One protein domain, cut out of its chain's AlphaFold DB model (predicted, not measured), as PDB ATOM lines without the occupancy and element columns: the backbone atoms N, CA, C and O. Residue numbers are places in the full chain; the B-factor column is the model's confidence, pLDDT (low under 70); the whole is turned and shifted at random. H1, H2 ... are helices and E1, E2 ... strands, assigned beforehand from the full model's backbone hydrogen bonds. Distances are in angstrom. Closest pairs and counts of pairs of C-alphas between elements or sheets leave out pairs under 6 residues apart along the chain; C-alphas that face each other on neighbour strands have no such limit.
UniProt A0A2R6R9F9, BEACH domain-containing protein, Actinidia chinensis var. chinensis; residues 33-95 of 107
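What this domain is: This is residues 33 to 95 of the 107 residues of the protein "BEACH domain-containing protein" of Actinidia chinensis var. chinensis (UniProt A0A2R6R9F9). Two separate small antiparallel sheets make the body, a two-strand hairpin of E1 and E2 and a three-strand sheet of E3, E4 and E5, set like the arms of a V and joined near one end by residues 49 to 54. The helix H1 runs on from the end of E5 as an arm, and residues 85 to 95 stick out free of the body. The printed part has 63 residues, with five named strands and then one named helix along it, E1 E2 E3 E4 E5 H1; the larger sheet has the order E3, E4, E5, and the class is mixed, helices and strands. The whole is loose, with a radius of gyration of the C-alphas of 14.6 A and spans of 44 by 33 by 21 A.

How they stand to each other: Start at the first printed residue, where E1, residues 33 to 37, and E2, residues 42 to 48, form a hairpin, antiparallel at 165 degrees between their directions. Look there for N 35 and O 45, 2.9 A apart, and N 47 and O 33, 2.8 A apart, both within hydrogen-bond range. Go on to E3, residues 55 to 60, E4, residues 66 to 71, and E5, residues 76 to 80, which form a meander, each strand the antiparallel neighbour of the one before. E3 and E4 are a hairpin at 165 degrees, with N 68 and O 59 2.8 A apart; E4 and E5 are a hairpin at 155 degrees, with N 77 and O 69 2.8 A apart. E3 and E5 are the edge strands and E4 is the inner strand. E1 and E2 are each apart from E3, E4 and E5. After a tight link of one residue comes H1, residues 82 to 94, which is not on the three-strand sheet, with 0 pairs of C-alphas within 10 A. Every O i to N i+4 pair in H1 is within hydrogen-bond range.

Where its parts are: Find C-alpha 33 at (19.782, -12.889, -54.006); from there E1 runs 13.4 A to Asp 37. E2, the longest strand by residues, covers 17.0 A from Lys 42 to Lys 48. E3 measures 14.3 A, E4 16.1 A and E5 13.0 A, the last ending at C-alpha 80, (9.403, -16.678, -46.395). H1 runs 18.4 A from Pro 82 to C-alpha 94 at (-4.296, -17.120, -28.679).

The domain as a whole: The two C-alphas farthest apart are those of Gly 52 and Arg 95, 44.5 A. The printed part has no cut, and no link is long. Without residues 85 to 95 the body spans 33 by 23 by 18 A. The mean pLDDT of the printed part is 87.0; look for values under 70 at residue 82, residues 84 to 88 and residue 95.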
ATOM      1  N   ILE A  33      20.907 -13.831 -53.964       92.44
ATOM      2  CA  ILE A  33      19.782 -12.889 -54.006       92.44
ATOM      3  C   ILE A  33      19.979 -11.840 -52.914       92.44
ATOM      4  O   ILE A  33      20.179 -12.179 -51.745       92.44
ATOM      5  N   TYR A  34      19.878 -10.566 -53.287       91.94
ATOM      6  CA  TYR A  34      20.005  -9.430 -52.377       91.94
ATOM      7  C   TYR A  34      18.683  -8.697 -52.235       91.94
ATOM      8  O   TYR A  34      18.040  -8.367 -53.228       91.94
ATOM      9  N   PHE A  35      18.326  -8.374 -50.997       90.88
ATOM     10  CA  PHE A  35      17.201  -7.501 -50.702       90.88
ATOM     11  C   PHE A  35      17.729  -6.106 -50.424       90.88
ATOM     12  O   PHE A  35      18.548  -5.904 -49.520       90.88
ATOM     13  N   LEU A  36      17.260  -5.161 -51.230       92.06
ATOM     14  CA  LEU A  36      17.679  -3.772 -51.215       92.06
ATOM     15  C   LEU A  36      16.560  -2.913 -50.635       92.06
ATOM     16  O   LEU A  36      15.422  -2.966 -51.100       92.06
ATOM     17  N   ASP A  37      16.892  -2.091 -49.648       92.25
ATOM     18  CA  ASP A  37      16.033  -0.977 -49.267       92.25
ATOM     19  C   ASP A  37      16.132   0.085 -50.367       92.25
ATOM     20  O   ASP A  37      17.196   0.664 -50.585       92.25
ATOM     21  N   LEU A  38      15.031   0.335 -51.077       92.50
ATOM     22  CA  LEU A  38      15.006   1.268 -52.206       92.50
ATOM     23  C   LEU A  38      15.172   2.738 -51.794       92.50
ATOM     24  O   LEU A  38      15.565   3.549 -52.627       92.50
ATOM     25  N   HIS A  39      14.896   3.095 -50.537       94.19
ATOM     26  CA  HIS A  39      15.094   4.454 -50.036       94.19
ATOM     27  C   HIS A  39      16.561   4.704 -49.679       94.19
ATOM     28  O   HIS A  39      17.123   5.741 -50.025       94.19
ATOM     29  N   THR A  40      17.196   3.760 -48.976       95.19
ATOM     30  CA  THR A  40      18.587   3.922 -48.513       95.19
ATOM     31  C   THR A  40      19.632   3.341 -49.464       95.19
ATOM     32  O   THR A  40      20.819   3.621 -49.296       95.19
ATOM     33  N   LEU A  41      19.207   2.538 -50.444       92.12
ATOM     34  CA  LEU A  41      20.046   1.745 -51.349       92.12
ATOM     35  C   LEU A  41      21.022   0.821 -50.609       92.12
ATOM     36  O   LEU A  41      22.105   0.505 -51.105       92.12
ATOM     37  N   LYS A  42      20.640   0.369 -49.411       91.56
ATOM     38  CA  LYS A  42      21.427  -0.568 -48.608       91.56
ATOM     39  C   LYS A  42      20.846  -1.966 -48.700       91.56
ATOM     40  O   LYS A  42      19.637  -2.168 -48.596       91.56
ATOM     41  N   VAL A  43      21.731  -2.940 -48.870       90.44
ATOM     42  CA  VAL A  43      21.380  -4.350 -48.725       90.44
ATOM     43  C   VAL A  43      21.037  -4.607 -47.259       90.44
ATOM     44  O   VAL A  43      21.855  -4.322 -46.386       90.44
ATOM     45  N   PHE A  44      19.857  -5.160 -46.988       90.06
ATOM     46  CA  PHE A  44      19.448  -5.552 -45.632       90.06
ATOM     47  C   PHE A  44      19.305  -7.068 -45.461       90.06
ATOM     48  O   PHE A  44      19.266  -7.558 -44.333       90.06
ATOM     49  N   HIS A  45      19.260  -7.826 -46.561       88.56
ATOM     50  CA  HIS A  45      19.258  -9.284 -46.520       88.56
ATOM     51  C   HIS A  45      19.994  -9.879 -47.724       88.56
ATOM     52  O   HIS A  45      20.009  -9.304 -48.815       88.56
ATOM     53  N   THR A  46      20.619 -11.036 -47.528       89.81
ATOM     54  CA  THR A  46      21.379 -11.738 -48.567       89.81
ATOM     55  C   THR A  46      21.165 -13.234 -48.436       89.81
ATOM     56  O   THR A  46      21.421 -13.812 -47.381       89.81
ATOM     57  N   LEU A  47      20.757 -13.859 -49.533       89.62
ATOM     58  CA  LEU A  47      20.597 -15.300 -49.661       89.62
ATOM     59  C   LEU A  47      21.686 -15.819 -50.590       89.62
ATOM     60  O   LEU A  47      21.718 -15.475 -51.769       89.62
ATOM     61  N   LYS A  48      22.595 -16.629 -50.054       91.12
ATOM     62  CA  LYS A  48      23.650 -17.270 -50.844       91.12
ATOM     63  C   LYS A  48      23.103 -18.559 -51.444       91.12
ATOM     64  O   LYS A  48      22.505 -19.351 -50.718       91.12
ATOM     65  N   LEU A  49      23.319 -18.756 -52.737       91.12
ATOM     66  CA  LEU A  49      22.968 -19.985 -53.438       91.12
ATOM     67  C   LEU A  49      24.235 -20.823 -53.656       91.12
ATOM     68  O   LEU A  49      25.355 -20.305 -53.628       91.12
ATOM     69  N   GLY A  50      24.053 -22.131 -53.806       91.00
ATOM     70  CA  GLY A  50      25.142 -23.055 -54.099       91.00
ATOM     71  C   GLY A  50      25.655 -22.920 -55.534       91.00
ATOM     72  O   GLY A  50      25.002 -22.354 -56.411       91.00
ATOM     73  N   GLU A  51      26.831 -23.485 -55.788       91.25
ATOM     74  CA  GLU A  51      27.348 -23.628 -57.148       91.25
ATOM     75  C   GLU A  51      26.381 -24.468 -58.005       91.25
ATOM     76  O   GLU A  51      25.827 -25.463 -57.536       91.25
ATOM     77  N   GLY A  52      26.136 -24.045 -59.250       90.62
ATOM     78  CA  GLY A  52      25.164 -24.683 -60.147       90.62
ATOM     79  C   GLY A  52      23.695 -24.349 -59.852       90.62
ATOM     80  O   GLY A  52      22.810 -24.802 -60.576       90.62
ATOM     81  N   GLN A  53      23.420 -23.527 -58.833       94.38
ATOM     82  CA  GLN A  53      22.080 -23.021 -58.518       94.38
ATOM     83  C   GLN A  53      21.831 -21.636 -59.127       94.38
ATOM     84  O   GLN A  53      21.318 -20.731 -58.468       94.38
ATOM     85  N   ASP A  54      22.208 -21.453 -60.391       94.44
ATOM     86  CA  ASP A  54      21.938 -20.207 -61.102       94.44
ATOM     87  C   ASP A  54      20.432 -19.950 -61.178       94.44
ATOM     88  O   ASP A  54      19.642 -20.853 -61.461       94.44
ATOM     89  N   ILE A  55      20.031 -18.711 -60.912       95.31
ATOM     90  CA  ILE A  55      18.623 -18.318 -60.864       95.31
ATOM     91  C   ILE A  55      18.070 -18.287 -62.289       95.31
ATOM     92  O   ILE A  55      18.572 -17.557 -63.142       95.31
ATOM     93  N   THR A  56      17.004 -19.041 -62.538       96.88
ATOM     94  CA  THR A  56      16.315 -19.077 -63.836       96.88
ATOM     95  C   THR A  56      15.023 -18.267 -63.822       96.88
ATOM     96  O   THR A  56      14.644 -17.702 -64.848       96.88
ATOM     97  N   ALA A  57      14.354 -18.179 -62.669       96.19
ATOM     98  CA  ALA A  57      13.150 -17.376 -62.489       96.19
ATOM     99  C   ALA A  57      12.971 -16.930 -61.033       96.19
ATOM    100  O   ALA A  57      13.342 -17.641 -60.097       96.19
ATOM    101  N   LEU A  58      12.342 -15.766 -60.863       96.06
ATOM    102  CA  LEU A  58      11.927 -15.205 -59.579       96.06
ATOM    103  C   LEU A  58      10.476 -14.737 -59.682       96.06
ATOM    104  O   LEU A  58      10.089 -14.140 -60.686       96.06
ATOM    105  N   ALA A  59       9.692 -14.973 -58.636       96.31
ATOM    106  CA  ALA A  59       8.336 -14.459 -58.517       96.31
ATOM    107  C   ALA A  59       7.994 -14.165 -57.056       96.31
ATOM    108  O   ALA A  59       8.468 -14.845 -56.151       96.31
ATOM    109  N   LEU A  60       7.140 -13.172 -56.837       92.75
ATOM    110  CA  LEU A  60       6.478 -12.963 -55.554       92.75
ATOM    111  C   LEU A  60       5.082 -13.577 -55.606       92.75
ATOM    112  O   LEU A  60       4.455 -13.640 -56.668       92.75
ATOM    113  N   ASP A  61       4.599 -14.038 -54.459       89.75
ATOM    114  CA  ASP A  61       3.188 -14.372 -54.312       89.75
ATOM    115  C   ASP A  61       2.302 -13.114 -54.362       89.75
ATOM    116  O   ASP A  61       2.768 -11.975 -54.370       89.75
ATOM    117  N   LYS A  62       0.982 -13.322 -54.409       91.38
ATOM    118  CA  LYS A  62       0.003 -12.231 -54.520       91.38
ATOM    119  C   LYS A  62       0.091 -11.235 -53.360       91.38
ATOM    120  O   LYS A  62      -0.168 -10.049 -53.552       91.38
ATOM    121  N   ASP A  63       0.442 -11.731 -52.181       87.00
ATOM    122  CA  ASP A  63       0.489 -10.942 -50.957       87.00
ATOM    123  C   ASP A  63       1.882 -10.321 -50.719       87.00
ATOM    124  O   ASP A  63       2.065  -9.569 -49.763       87.00
ATOM    125  N   ASN A  64       2.852 -10.577 -51.611       86.38
ATOM    126  CA  ASN A  64       4.258 -10.159 -51.528       86.38
ATOM    127  C   ASN A  64       4.962 -10.586 -50.228       86.38
ATOM    128  O   ASN A  64       5.851  -9.892 -49.733       86.38
ATOM    129  N   THR A  65       4.558 -11.723 -49.665       86.44
ATOM    130  CA  THR A  65       5.121 -12.287 -48.429       86.44
ATOM    131  C   THR A  65       6.080 -13.444 -48.685       86.44
ATOM    132  O   THR A  65       6.904 -13.753 -47.823       86.44
ATOM    133  N   ASN A  66       6.008 -14.062 -49.868       89.56
ATOM    134  CA  ASN A  66       6.846 -15.193 -50.243       89.56
ATOM    135  C   ASN A  66       7.555 -14.928 -51.572       89.56
ATOM    136  O   ASN A  66       6.927 -14.544 -52.560       89.56
ATOM    137  N   LEU A  67       8.861 -15.191 -51.602       93.44
ATOM    138  CA  LEU A  67       9.682 -15.157 -52.807       93.44
ATOM    139  C   LEU A  67       9.912 -16.584 -53.306       93.44
ATOM    140  O   LEU A  67      10.550 -17.395 -52.639       93.44
ATOM    141  N   LEU A  68       9.405 -16.874 -54.498       95.50
ATOM    142  CA  LEU A  68       9.589 -18.131 -55.206       95.50
ATOM    143  C   LEU A  68      10.787 -18.004 -56.145       95.50
ATOM    144  O   LEU A  68      10.866 -17.072 -56.947       95.50
ATOM    145  N   VAL A  69      11.704 -18.962 -56.061       95.75
ATOM    146  CA  VAL A  69      12.967 -18.959 -56.801       95.75
ATOM    147  C   VAL A  69      13.153 -20.298 -57.480       95.75
ATOM    148  O   VAL A  69      13.211 -21.325 -56.808       95.75
ATOM    149  N   SER A  70      13.257 -20.286 -58.806       97.06
ATOM    150  CA  SER A  70      13.659 -21.462 -59.575       97.06
ATOM    151  C   SER A  70      15.128 -21.354 -59.959       97.06
ATOM    152  O   SER A  70      15.600 -20.285 -60.354       97.06
ATOM    153  N   THR A  71      15.836 -22.469 -59.837       96.94
ATOM    154  CA  THR A  71      17.274 -22.577 -60.086       96.94
ATOM    155  C   THR A  71      17.581 -23.584 -61.198       96.94
ATOM    156  O   THR A  71      16.746 -24.414 -61.571       96.94
ATOM    157  N   ALA A  72      18.778 -23.497 -61.780       96.62
ATOM    158  CA  ALA A  72      19.206 -24.307 -62.925       96.62
ATOM    159  C   ALA A  72      19.296 -25.815 -62.617       96.62
ATOM    160  O   ALA A  72      19.077 -26.649 -63.498       96.62
ATOM    161  N   ASP A  73      19.525 -26.166 -61.352       95.81
ATOM    162  CA  ASP A  73      19.445 -27.529 -60.811       95.81
ATOM    163  C   ASP A  73      18.004 -28.076 -60.718       95.81
ATOM    164  O   ASP A  73      17.788 -29.185 -60.229       95.81
ATOM    165  N   ARG A  74      17.021 -27.329 -61.243       95.44
ATOM    166  CA  ARG A  74      15.593 -27.674 -61.309       95.44
ATOM    167  C   ARG A  74      14.914 -27.729 -59.942       95.44
ATOM    168  O   ARG A  74      13.880 -28.383 -59.803       95.44
ATOM    169  N   GLN A  75      15.460 -27.034 -58.950       94.94
ATOM    170  CA  GLN A  75      14.801 -26.850 -57.664       94.94
ATOM    171  C   GLN A  75      13.919 -25.593 -57.657       94.94
ATOM    172  O   GLN A  75      14.143 -24.633 -58.401       94.94
ATOM    173  N   LEU A  76      12.878 -25.629 -56.821       95.12
ATOM    174  CA  LEU A  76      12.032 -24.488 -56.484       95.12
ATOM    175  C   LEU A  76      12.188 -24.218 -54.986       95.12
ATOM    176  O   LEU A  76      11.776 -25.032 -54.160       95.12
ATOM    177  N   THR A  77      12.786 -23.086 -54.633       91.50
ATOM    178  CA  THR A  77      12.947 -22.635 -53.247       91.50
ATOM    179  C   THR A  77      11.938 -21.533 -52.941       91.50
ATOM    180  O   THR A  77      11.754 -20.615 -53.738       91.50
ATOM    181  N   ILE A  78      11.285 -21.623 -51.783       91.44
ATOM    182  CA  ILE A  78      10.357 -20.603 -51.288       91.44
ATOM    183  C   ILE A  78      11.015 -19.923 -50.092       91.44
ATOM    184  O   ILE A  78      11.223 -20.551 -49.054       91.44
ATOM    185  N   PHE A  79      11.344 -18.645 -50.240       88.25
ATOM    186  CA  PHE A  79      11.805 -17.810 -49.141       88.25
ATOM    187  C   PHE A  79      10.609 -17.104 -48.513       88.25
ATOM    188  O   PHE A  79       9.825 -16.452 -49.202       88.25
ATOM    189  N   THR A  80      10.487 -17.241 -47.200       87.25
ATOM    190  CA  THR A  80       9.403 -16.678 -46.395       87.25
ATOM    191  C   THR A  80      10.001 -16.009 -45.165       87.25
ATOM    192  O   THR A  80      11.026 -16.472 -44.658       87.25
ATOM    193  N   ASP A  81       9.397 -14.921 -44.693       78.62
ATOM    194  CA  ASP A  81       9.804 -14.283 -43.440       78.62
ATOM    195  C   ASP A  81       9.342 -15.145 -42.247       78.62
ATOM    196  O   ASP A  81       8.135 -15.237 -41.986       78.62
ATOM    197  N   PRO A  82      10.265 -15.745 -41.466       68.69
ATOM    198  CA  PRO A  82       9.899 -16.575 -40.322       68.69
ATOM    199  C   PRO A  82       9.068 -15.824 -39.271       68.69
ATOM    200  O   PRO A  82       8.275 -16.440 -38.554       68.69
ATOM    201  N   ALA A  83       9.216 -14.496 -39.169       71.56
ATOM    202  CA  ALA A  83       8.465 -13.683 -38.217       71.56
ATOM    203  C   ALA A  83       6.968 -13.614 -38.558       71.56
ATOM    204  O   ALA A  83       6.142 -13.466 -37.653       71.56
ATOM    205  N   LEU A  84       6.595 -13.755 -39.836       63.91
ATOM    206  CA  LEU A  84       5.194 -13.849 -40.251       63.91
ATOM    207  C   LEU A  84       4.590 -15.190 -39.826       63.91
ATOM    208  O   LEU A  84       3.506 -15.212 -39.239       63.91
ATOM    209  N   SER A  85       5.322 -16.287 -40.013       66.00
ATOM    210  CA  SER A  85       4.919 -17.629 -39.577       66.00
ATOM    211  C   SER A  85       4.692 -17.693 -38.062       66.00
ATOM    212  O   SER A  85       3.687 -18.233 -37.603       66.00
ATOM    213  N   LEU A  86       5.578 -17.069 -37.276       66.38
ATOM    214  CA  LEU A  86       5.444 -16.987 -35.817       66.38
ATOM    215  C   LEU A  86       4.215 -16.184 -35.372       66.38
ATOM    216  O   LEU A  86       3.558 -16.574 -34.412       66.38
ATOM    217  N   LYS A  87       3.863 -15.095 -36.066       67.56
ATOM    218  CA  LYS A  87       2.652 -14.312 -35.753       67.56
ATOM    219  C   LYS A  87       1.374 -15.100 -36.011       67.56
ATOM    220  O   LYS A  87       0.418 -14.980 -35.248       67.56
ATOM    221  N   VAL A  88       1.353 -15.904 -37.074       68.81
ATOM    222  CA  VAL A  88       0.218 -16.785 -37.371       68.81
ATOM    223  C   VAL A  88       0.084 -17.850 -36.281       68.81
ATOM    224  O   VAL A  88      -1.014 -18.023 -35.760       68.81
ATOM    225  N   VAL A  89       1.190 -18.477 -35.860       70.00
ATOM    226  CA  VAL A  89       1.204 -19.440 -34.742       70.00
ATOM    227  C   VAL A  89       0.774 -18.792 -33.422       70.00
ATOM    228  O   VAL A  89      -0.085 -19.339 -32.742       70.00
ATOM    229  N   ASP A  90       1.298 -17.615 -33.070       73.38
ATOM    230  CA  ASP A  90       0.912 -16.867 -31.861       73.38
ATOM    231  C   ASP A  90      -0.590 -16.554 -31.848       73.38
ATOM    232  O   ASP A  90      -1.281 -16.721 -30.847       73.38
ATOM    233  N   HIS A  91      -1.135 -16.167 -32.995       71.38
ATOM    234  CA  HIS A  91      -2.559 -15.937 -33.145       71.38
ATOM    235  C   HIS A  91      -3.387 -17.234 -33.076       71.38
ATOM    236  O   HIS A  91      -4.486 -17.222 -32.524       71.38
ATOM    237  N   MET A  92      -2.874 -18.360 -33.580       71.56
ATOM    238  CA  MET A  92      -3.516 -19.675 -33.441       71.56
ATOM    239  C   MET A  92      -3.513 -20.153 -31.984       71.56
ATOM    240  O   MET A  92      -4.546 -20.599 -31.488       71.56
ATOM    241  N   LEU A  93      -2.401 -19.960 -31.268       70.62
ATOM    242  CA  LEU A  93      -2.280 -20.205 -29.830       70.62
ATOM    243  C   LEU A  93      -3.280 -19.359 -29.036       70.62
ATOM    244  O   LEU A  93      -4.081 -19.902 -28.281       70.62
ATOM    245  N   LYS A  94      -3.331 -18.047 -29.297       73.62
ATOM    246  CA  LYS A  94      -4.296 -17.120 -28.679       73.62
ATOM    247  C   LYS A  94      -5.760 -17.455 -28.978       73.62
ATOM    248  O   LYS A  94      -6.635 -17.060 -28.213       73.62
ATOM    249  N   ARG A  95      -6.048 -18.174 -30.070       64.56
ATOM    250  CA  ARG A  95      -7.390 -18.676 -30.419       64.56
ATOM    251  C   ARG A  95      -7.731 -20.033 -29.782       64.56
ATOM    252  O   ARG A  95      -8.751 -20.616 -30.140       64.56
TER     253      ARG A  95